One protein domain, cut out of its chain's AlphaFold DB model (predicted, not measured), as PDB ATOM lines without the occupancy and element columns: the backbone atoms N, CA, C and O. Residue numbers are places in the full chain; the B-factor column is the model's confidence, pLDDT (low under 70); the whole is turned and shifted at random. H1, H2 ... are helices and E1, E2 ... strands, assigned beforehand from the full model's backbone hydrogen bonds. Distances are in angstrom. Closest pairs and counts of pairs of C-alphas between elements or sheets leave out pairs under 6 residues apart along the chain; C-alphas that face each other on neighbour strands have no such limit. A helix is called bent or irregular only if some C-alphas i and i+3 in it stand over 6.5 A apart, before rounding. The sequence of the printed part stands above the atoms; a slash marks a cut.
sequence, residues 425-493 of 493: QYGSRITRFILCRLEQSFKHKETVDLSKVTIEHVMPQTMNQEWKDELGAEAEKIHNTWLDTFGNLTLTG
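Overview. This is residues 425 to 493 of the 493 residues of an uncharacterized protein of Planktothrix sp. PCC 11201 (UniProt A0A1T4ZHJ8). A short two-stranded ribbon, E1 and E2, lies between two helices in a drawn-out model: H1 is beside the ribbon, and the sharply kinked H2 lies away from H1 toward one end of the long axis. Toward the other end, residues 441 to 446 stick out where the chain leaves H1 on its long way to E1. The printed part has 69 residues, with two named helices and two named strands in the order H1, E1, H2, E2; the sheet, in the order E1, E2, is antiparallel, and the class is mixed, helices and strands. The whole is loose, with a radius of gyration of the C-alphas of 14.2 A, and elongated, spanning 41 by 23 by 18 A.

Arrangement. H1, residues 429 to 441, has every O i to N i+4 pair within hydrogen-bond range. E1, residues 454 to 457, has its closest C-alpha to H1 at Ile 455, 6.9 A from that of Arg 432. H2, residues 465 to 482, is apart from H1; 9 of its 14 O i to N i+4 pairs are within range. It has a kink of 100 degrees near residue 474 and is irregular, with C-alphas 470 and 473 lying 9.2 A apart. E2, residues 489 to 492, is the antiparallel neighbour of E1, at 136 degrees between directions, with N 454 and O 492 at 2.7 A and N 490 and O 456 at 2.9 A. The closest C-alphas of H1 and E2 are those of Leu 435 and Leu 491, 7.0 A apart.

Along the chain. H1 runs 18.8 A from C-alpha 429 at (-13.952, -21.220, 1.379). E1 is 10.1 A long. H2 measures 17.7 A from first to last C-alpha, beginning at C-alpha 465 at (13.825, -34.219, 8.070). E2, 9.8 A long, ends at C-alpha 492 at (-2.255, -16.676, 10.905).

Size, cuts and confidence. The two C-alphas farthest apart, those of Lys 445 and Ala 473, are 42.4 A apart. The printed part has no cut, and the link from H1 to E1, 12 residues, is long. The mean pLDDT of the printed part is 90.2, and no printed residue is under 70.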
ATOM      1  N   GLN A 425      -9.956 -30.327   4.036       93.44
ATOM      2  CA  GLN A 425     -10.702 -29.069   3.956       93.44
ATOM      3  C   GLN A 425      -9.898 -27.920   3.348       93.44
ATOM      4  O   GLN A 425     -10.497 -26.921   2.946       93.44
ATOM      5  N   TYR A 426      -8.577 -28.039   3.210       90.56
ATOM      6  CA  TYR A 426      -7.774 -26.987   2.589       90.56
ATOM      7  C   TYR A 426      -8.275 -26.610   1.178       90.56
ATOM      8  O   TYR A 426      -8.828 -27.431   0.442       90.56
ATOM      9  N   GLY A 427      -8.155 -25.326   0.830       83.88
ATOM     10  CA  GLY A 427      -8.629 -24.765  -0.441       83.88
ATOM     11  C   GLY A 427     -10.143 -24.526  -0.537       83.88
ATOM     12  O   GLY A 427     -10.605 -23.928  -1.507       83.88
ATOM     13  N   SER A 428     -10.938 -24.940   0.456       83.44
ATOM     14  CA  SER A 428     -12.366 -24.613   0.498       83.44
ATOM     15  C   SER A 428     -12.629 -23.308   1.252       83.44
ATOM     16  O   SER A 428     -12.110 -23.088   2.343       83.44
ATOM     17  N   ARG A 429     -13.513 -22.460   0.714       80.94
ATOM     18  CA  ARG A 429     -13.952 -21.220   1.379       80.94
ATOM     19  C   ARG A 429     -14.589 -21.477   2.749       80.94
ATOM     20  O   ARG A 429     -14.413 -20.674   3.661       80.94
ATOM     21  N   ILE A 430     -15.278 -22.612   2.904       88.44
ATOM     22  CA  ILE A 430     -15.912 -23.001   4.172       88.44
ATOM     23  C   ILE A 430     -14.897 -23.146   5.310       88.44
ATOM     24  O   ILE A 430     -15.230 -22.946   6.471       88.44
ATOM     25  N   THR A 431     -13.656 -23.487   4.977       92.06
ATOM     26  CA  THR A 431     -12.593 -23.761   5.943       92.06
ATOM     27  C   THR A 431     -12.211 -22.496   6.679       92.06
ATOM     28  O   THR A 431     -12.168 -22.502   7.904       92.06
ATOM     29  N   ARG A 432     -12.036 -21.392   5.940       91.56
ATOM     30  CA  ARG A 432     -11.813 -20.074   6.538       91.56
ATOM     31  C   ARG A 432     -12.984 -19.695   7.434       91.56
ATOM     32  O   ARG A 432     -12.760 -19.365   8.590       91.56
ATOM     33  N   PHE A 433     -14.205 -19.791   6.903       91.94
ATOM     34  CA  PHE A 433     -15.424 -19.458   7.637       91.94
ATOM     35  C   PHE A 433     -15.473 -20.198   8.983       91.94
ATOM     36  O   PHE A 433     -15.576 -19.575  10.033       91.94
ATOM     37  N   ILE A 434     -15.295 -21.524   8.977       93.88
ATOM     38  CA  ILE A 434     -15.306 -22.343  10.196       93.88
ATOM     39  C   ILE A 434     -14.186 -21.942  11.161       93.88
ATOM     40  O   ILE A 434     -14.460 -21.767  12.345       93.88
ATOM     41  N   LEU A 435     -12.946 -21.791  10.685       93.31
ATOM     42  CA  LEU A 435     -11.814 -21.433  11.544       93.31
ATOM     43  C   LEU A 435     -12.007 -20.053  12.190       93.31
ATOM     44  O   LEU A 435     -11.794 -19.912  13.391       93.31
ATOM     45  N   CYS A 436     -12.483 -19.058  11.434       91.12
ATOM     46  CA  CYS A 436     -12.792 -17.730  11.967       91.12
ATOM     47  C   CYS A 436     -13.895 -17.795  13.031       91.12
ATOM     48  O   CYS A 436     -13.794 -17.141  14.067       91.12
ATOM     49  N   ARG A 437     -14.934 -18.611  12.815       89.81
ATOM     50  CA  ARG A 437     -16.016 -18.799  13.795       89.81
ATOM     51  C   ARG A 437     -15.543 -19.525  15.053       89.81
ATOM     52  O   ARG A 437     -15.981 -19.170  16.146       89.81
ATOM     53  N   LEU A 438     -14.654 -20.511  14.921       91.19
ATOM     54  CA  LEU A 438     -14.028 -21.177  16.065       91.19
ATOM     55  C   LEU A 438     -13.205 -20.183  16.887       91.19
ATOM     56  O   LEU A 438     -13.406 -20.112  18.096       91.19
ATOM     57  N   GLU A 439     -12.382 -19.361  16.237       90.56
ATOM     58  CA  GLU A 439     -11.600 -18.309  16.895       90.56
ATOM     59  C   GLU A 439     -12.501 -17.316  17.649       90.56
ATOM     60  O   GLU A 439     -12.355 -17.098  18.852       90.56
ATOM     61  N   GLN A 440     -13.532 -16.791  16.981       88.50
ATOM     62  CA  GLN A 440     -14.513 -15.894  17.602       88.50
ATOM     63  C   GLN A 440     -15.247 -16.541  18.790       88.50
ATOM     64  O   GLN A 440     -15.626 -15.849  19.739       88.50
ATOM     65  N   SER A 441     -15.450 -17.864  18.771       89.81
ATOM     66  CA  SER A 441     -16.179 -18.579  19.824       89.81
ATOM     67  C   SER A 441     -15.454 -18.595  21.172       89.81
ATOM     68  O   SER A 441     -16.119 -18.657  22.211       89.81
ATOM     69  N   PHE A 442     -14.120 -18.474  21.179       88.44
ATOM     70  CA  PHE A 442     -13.324 -18.419  22.407       88.44
ATOM     71  C   PHE A 442     -13.476 -17.096  23.165       88.44
ATOM     72  O   PHE A 442     -13.175 -17.046  24.359       88.44
ATOM     73  N   LYS A 443     -13.989 -16.040  22.509       85.69
ATOM     74  CA  LYS A 443     -14.236 -14.714  23.107       85.69
ATOM     75  C   LYS A 443     -13.004 -14.154  23.828       85.69
ATOM     76  O   LYS A 443     -13.082 -13.729  24.985       85.69
ATOM     77  N   HIS A 444     -11.860 -14.174  23.147       85.25
ATOM     78  CA  HIS A 444     -10.631 -13.572  23.650       85.25
ATOM     79  C   HIS A 444     -10.842 -12.091  24.000       85.25
ATOM     80  O   HIS A 444     -11.614 -11.382  23.357       85.25
ATOM     81  N   LYS A 445     -10.158 -11.623  25.052       82.38
ATOM     82  CA  LYS A 445     -10.242 -10.218  25.491       82.38
ATOM     83  C   LYS A 445      -9.631  -9.254  24.473       82.38
ATOM     84  O   LYS A 445     -10.067  -8.112  24.394       82.38
ATOM     85  N   GLU A 446      -8.633  -9.720  23.729       80.38
ATOM     86  CA  GLU A 446      -8.029  -9.011  22.607       80.38
ATOM     87  C   GLU A 446      -8.506  -9.675  21.319       80.38
ATOM     88  O   GLU A 446      -8.316 -10.873  21.122       80.38
ATOM     89  N   THR A 447      -9.185  -8.908  20.472       75.69
ATOM     90  CA  THR A 447      -9.759  -9.406  19.222       75.69
ATOM     91  C   THR A 447      -8.796  -9.165  18.070       75.69
ATOM     92  O   THR A 447      -8.341  -8.037  17.871       75.69
ATOM     93  N   VAL A 448      -8.526 -10.206  17.286       78.25
ATOM     94  CA  VAL A 448      -7.707 -10.125  16.070       78.25
ATOM     95  C   VAL A 448      -8.568  -9.676  14.883       78.25
ATOM     96  O   VAL A 448      -9.732 -10.060  14.767       78.25
ATOM     97  N   ASP A 449      -7.998  -8.874  13.980       81.81
ATOM     98  CA  ASP A 449      -8.627  -8.510  12.704       81.81
ATOM     99  C   ASP A 449      -8.625  -9.716  11.743       81.81
ATOM    100  O   ASP A 449      -7.684  -9.949  10.981       81.81
ATOM    101  N   LEU A 450      -9.713 -10.487  11.766       84.12
ATOM    102  CA  LEU A 450      -9.890 -11.688  10.942       84.12
ATOM    103  C   LEU A 450     -10.083 -11.393   9.445       84.12
ATOM    104  O   LEU A 450     -10.219 -12.325   8.651       84.12
ATOM    105  N   SER A 451     -10.082 -10.130   9.010       80.81
ATOM    106  CA  SER A 451     -10.156  -9.811   7.579       80.81
ATOM    107  C   SER A 451      -8.845 -10.113   6.840       80.81
ATOM    108  O   SER A 451      -8.876 -10.437   5.653       80.81
ATOM    109  N   LYS A 452      -7.702 -10.081   7.540       84.62
ATOM    110  CA  LYS A 452      -6.356 -10.209   6.942       84.62
ATOM    111  C   LYS A 452      -5.689 -11.561   7.143       84.62
ATOM    112  O   LYS A 452      -4.685 -11.829   6.494       84.62
ATOM    113  N   VAL A 453      -6.243 -12.407   8.008       89.31
ATOM    114  CA  VAL A 453      -5.638 -13.709   8.312       89.31
ATOM    115  C   VAL A 453      -5.583 -14.603   7.068       89.31
ATOM    116  O   VAL A 453      -6.458 -14.506   6.207       89.31
ATOM    117  N   THR A 454      -4.601 -15.487   6.964       90.69
ATOM    118  CA  THR A 454      -4.499 -16.581   5.988       90.69
ATOM    119  C   THR A 454      -4.660 -17.928   6.689       90.69
ATOM    120  O   THR A 454      -4.598 -18.014   7.916       90.69
ATOM    121  N   ILE A 455      -4.930 -18.979   5.911       93.94
ATOM    122  CA  ILE A 455      -4.921 -20.355   6.417       93.94
ATOM    123  C   ILE A 455      -3.538 -20.935   6.152       93.94
ATOM    124  O   ILE A 455      -3.145 -21.035   4.989       93.94
ATOM    125  N   GLU A 456      -2.869 -21.370   7.211       94.12
ATOM    126  CA  GLU A 456      -1.572 -22.041   7.159       94.12
ATOM    127  C   GLU A 456      -1.670 -23.467   7.700       94.12
ATOM    128  O   GLU A 456      -2.637 -23.842   8.375       94.12
ATOM    129  N   HIS A 457      -0.639 -24.255   7.414       95.06
ATOM    130  CA  HIS A 457      -0.496 -25.620   7.900       95.06
ATOM    131  C   HIS A 457       0.469 -25.672   9.090       95.06
ATOM    132  O   HIS A 457       1.573 -25.139   9.007       95.06
ATOM    133  N   VAL A 458       0.082 -26.347  10.178       94.06
ATOM    134  CA  VAL A 458       0.960 -26.553  11.348       94.06
ATOM    135  C   VAL A 458       2.096 -27.518  10.991       94.06
ATOM    136  O   VAL A 458       3.274 -27.185  11.096       94.06
ATOM    137  N   MET A 459       1.735 -28.706  10.511       94.12
ATOM    138  CA  MET A 459       2.623 -29.635   9.825       94.12
ATOM    139  C   MET A 459       2.749 -29.187   8.364       94.12
ATOM    140  O   MET A 459       1.737 -29.149   7.657       94.12
ATOM    141  N   PRO A 460       3.963 -28.877   7.882       92.88
ATOM    142  CA  PRO A 460       4.167 -28.201   6.609       92.88
ATOM    143  C   PRO A 460       3.743 -29.062   5.415       92.88
ATOM    144  O   PRO A 460       3.878 -30.288   5.419       92.88
ATOM    145  N   GLN A 461       3.318 -28.401   4.336       92.19
ATOM    146  CA  GLN A 461       2.987 -29.061   3.065       92.19
ATOM    147  C   GLN A 461       4.152 -29.881   2.501       92.19
ATOM    148  O   GLN A 461       3.939 -30.930   1.901       92.19
ATOM    149  N   THR A 462       5.388 -29.431   2.724       92.56
ATOM    150  CA  THR A 462       6.601 -30.195   2.418       92.56
ATOM    151  C   THR A 462       7.312 -30.546   3.722       92.56
ATOM    152  O   THR A 462       7.802 -29.656   4.412       92.56
ATOM    153  N   MET A 463       7.378 -31.837   4.065       92.06
ATOM    154  CA  MET A 463       8.054 -32.298   5.286       92.06
ATOM    155  C   MET A 463       9.575 -32.120   5.199       92.06
ATOM    156  O   MET A 463      10.211 -32.606   4.256       92.06
ATOM    157  N   ASN A 464      10.163 -31.495   6.221       92.62
ATOM    158  CA  ASN A 464      11.608 -31.509   6.456       92.62
ATOM    159  C   ASN A 464      12.032 -32.828   7.149       92.62
ATOM    160  O   ASN A 464      11.201 -33.699   7.409       92.62
ATOM    161  N   GLN A 465      13.330 -33.000   7.419       91.81
ATOM    162  CA  GLN A 465      13.825 -34.219   8.070       91.81
ATOM    163  C   GLN A 465      13.302 -34.371   9.507       91.81
ATOM    164  O   GLN A 465      12.930 -35.472   9.888       91.81
ATOM    165  N   GLU A 466      13.190 -33.274  10.261       94.12
ATOM    166  CA  GLU A 466      12.679 -33.282  11.641       94.12
ATOM    167  C   GLU A 466      11.256 -33.853  11.715       94.12
ATOM    168  O   GLU A 466      10.997 -34.760  12.499       94.12
ATOM    169  N   TRP A 467      10.357 -33.410  10.829       92.75
ATOM    170  CA  TRP A 467       8.992 -33.935  10.744       92.75
ATOM    171  C   TRP A 467       8.949 -35.408  10.333       92.75
ATOM    172  O   TRP A 467       8.110 -36.163  10.822       92.75
ATOM    173  N   LYS A 468       9.848 -35.848   9.443       92.06
ATOM    174  CA  LYS A 468       9.939 -37.271   9.075       92.06
ATOM    175  C   LYS A 468      10.375 -38.126  10.262       92.06
ATOM    176  O   LYS A 468       9.827 -39.209  10.450       92.06
ATOM    177  N   ASP A 469      11.323 -37.633  11.053       93.31
ATOM    178  CA  ASP A 469      11.825 -38.334  12.231       93.31
ATOM    179  C   ASP A 469      10.760 -38.381  13.344       93.31
ATOM    180  O   ASP A 469      10.574 -39.428  13.963       93.31
ATOM    181  N   GLU A 470      10.007 -37.293  13.550       93.44
ATOM    182  CA  GLU A 470       8.936 -37.206  14.554       93.44
ATOM    183  C   GLU A 470       7.725 -38.096  14.221       93.44
ATOM    184  O   GLU A 470       7.185 -38.772  15.098       93.44
ATOM    185  N   LEU A 471       7.316 -38.154  12.949       91.81
ATOM    186  CA  LEU A 471       6.201 -38.998  12.497       91.81
ATOM    187  C   LEU A 471       6.592 -40.479  12.325       91.81
ATOM    188  O   LEU A 471       5.723 -41.354  12.252       91.81
ATOM    189  N   GLY A 472       7.892 -40.773  12.264       93.00
ATOM    190  CA  GLY A 472       8.441 -42.124  12.212       93.00
ATOM    191  C   GLY A 472       8.194 -42.864  10.892       93.00
ATOM    192  O   GLY A 472       8.054 -42.284   9.819       93.00
ATOM    193  N   ALA A 473       8.157 -44.198  10.957       90.44
ATOM    194  CA  ALA A 473       8.197 -45.062   9.771       90.44
ATOM    195  C   ALA A 473       6.995 -44.915   8.810       90.44
ATOM    196  O   ALA A 473       7.118 -45.252   7.636       90.44
ATOM    197  N   GLU A 474       5.846 -44.408   9.277       92.75
ATOM    198  CA  GLU A 474       4.663 -44.147   8.441       92.75
ATOM    199  C   GLU A 474       4.494 -42.654   8.082       92.75
ATOM    200  O   GLU A 474       3.398 -42.248   7.687       92.75
ATOM    201  N   ALA A 475       5.552 -41.836   8.189       91.06
ATOM    202  CA  ALA A 475       5.490 -40.379   8.019       91.06
ATOM    203  C   ALA A 475       4.717 -39.926   6.771       91.06
ATOM    204  O   ALA A 475       3.807 -39.110   6.881       91.06
ATOM    205  N   GLU A 476       4.996 -40.494   5.594       91.62
ATOM    206  CA  GLU A 476       4.301 -40.126   4.348       91.62
ATOM    207  C   GLU A 476       2.801 -40.432   4.382       91.62
ATOM    208  O   GLU A 476       1.985 -39.667   3.871       91.62
ATOM    209  N   LYS A 477       2.408 -41.548   4.994       92.69
ATOM    210  CA  LYS A 477       1.004 -41.951   5.094       92.69
ATOM    211  C   LYS A 477       0.255 -41.077   6.097       92.69
ATOM    212  O   LYS A 477      -0.876 -40.679   5.820       92.69
ATOM    213  N   ILE A 478       0.879 -40.767   7.234       92.75
ATOM    214  CA  ILE A 478       0.328 -39.854   8.242       92.75
ATOM    215  C   ILE A 478       0.180 -38.458   7.632       92.75
ATOM    216  O   ILE A 478      -0.909 -37.890   7.681       92.75
ATOM    217  N   HIS A 479       1.227 -37.959   6.971       93.81
ATOM    218  CA  HIS A 479       1.223 -36.666   6.291       93.81
ATOM    219  C   HIS A 479       0.088 -36.568   5.275       93.81
ATOM    220  O   HIS A 479      -0.792 -35.730   5.439       93.81
ATOM    221  N   ASN A 480      -0.003 -37.504   4.327       91.06
ATOM    222  CA  ASN A 480      -1.078 -37.516   3.330       91.06
ATOM    223  C   ASN A 480      -2.489 -37.615   3.939       91.06
ATOM    224  O   ASN A 480      -3.449 -37.122   3.352       91.06
ATOM    225  N   THR A 481      -2.635 -38.265   5.098       92.06
ATOM    226  CA  THR A 481      -3.938 -38.421   5.761       92.06
ATOM    227  C   THR A 481      -4.384 -37.133   6.450       92.06
ATOM    228  O   THR A 481      -5.566 -36.796   6.400       92.06
ATOM    229  N   TRP A 482      -3.462 -36.425   7.107       94.06
ATOM    230  CA  TRP A 482      -3.804 -35.318   8.005       94.06
ATOM    231  C   TRP A 482      -3.493 -33.933   7.449       94.06
ATOM    232  O   TRP A 482      -4.045 -32.966   7.975       94.06
ATOM    233  N   LEU A 483      -2.672 -33.837   6.392       94.44
ATOM    234  CA  LEU A 483      -2.144 -32.586   5.847       94.44
ATOM    235  C   LEU A 483      -3.224 -31.514   5.721       94.44
ATOM    236  O   LEU A 483      -3.096 -30.445   6.297       94.44
ATOM    237  N   ASP A 484      -4.317 -31.818   5.031       95.19
ATOM    238  CA  ASP A 484      -5.337 -30.819   4.713       95.19
ATOM    239  C   ASP A 484      -6.543 -30.843   5.662       95.19
ATOM    240  O   ASP A 484      -7.582 -30.267   5.341       95.19
ATOM    241  N   THR A 485      -6.462 -31.518   6.810       95.25
ATOM    242  CA  THR A 485      -7.583 -31.625   7.766       95.25
ATOM    243  C   THR A 485      -7.603 -30.457   8.754       95.25
ATOM    244  O   THR A 485      -6.569 -29.850   9.010       95.25
ATOM    245  N   PHE A 486      -8.755 -30.158   9.373       94.88
ATOM    246  CA  PHE A 486      -8.857 -29.069  10.362       94.88
ATOM    247  C   PHE A 486      -7.847 -29.187  11.511       94.88
ATOM    248  O   PHE A 486      -7.401 -28.165  12.014       94.88
ATOM    249  N   GLY A 487      -7.454 -30.406  11.896       93.69
ATOM    250  CA  GLY A 487      -6.447 -30.621  12.939       93.69
ATOM    251  C   GLY A 487      -5.051 -30.105  12.577       93.69
ATOM    252  O   GLY A 487      -4.230 -29.930  13.471       93.69
ATOM    253  N   ASN A 488      -4.788 -29.853  11.292       95.50
ATOM    254  CA  ASN A 488      -3.518 -29.340  10.792       95.50
ATOM    255  C   ASN A 488      -3.609 -27.922  10.198       95.50
ATOM    256  O   ASN A 488      -2.603 -27.389   9.738       95.50
ATOM    257  N   LEU A 489      -4.796 -27.313  10.175       95.75
ATOM    258  CA  LEU A 489      -5.012 -25.987   9.600       95.75
ATOM    259  C   LEU A 489      -5.196 -24.952  10.706       95.75
ATOM    260  O   LEU A 489      -5.967 -25.165  11.639       95.75
ATOM    261  N   THR A 490      -4.536 -23.809  10.570       93.69
ATOM    262  CA  THR A 490      -4.630 -22.696  11.522       93.69
ATOM    263  C   THR A 490      -4.802 -21.365  10.804       93.69
ATOM    264  O   THR A 490      -4.444 -21.225   9.636       93.69
ATOM    265  N   LEU A 491      -5.348 -20.378  11.511       92.81
ATOM    266  CA  LEU A 491      -5.315 -18.986  11.076       92.81
ATOM    267  C   LEU A 491      -3.983 -18.354  11.481       92.81
ATOM    268  O   LEU A 491      -3.497 -18.591  12.586       92.81
ATOM    269  N   THR A 492      -3.412 -17.537  10.601       88.56
ATOM    270  CA  THR A 492      -2.255 -16.676  10.905       88.56
ATOM    271  C   THR A 492      -2.473 -15.302  10.287       88.56
ATOM    272  O   THR A 492      -3.093 -15.223   9.231       88.56
ATOM    273  N   GLY A 493      -2.027 -14.216  10.917       75.56
ATOM    274  CA  GLY A 493      -2.198 -12.860  10.383       75.56
ATOM    275  C   GLY A 493      -1.604 -11.777  11.258       75.56
ATOM    276  O   GLY A 493      -1.354 -12.064  12.450       75.56
TER     277      GLY A 493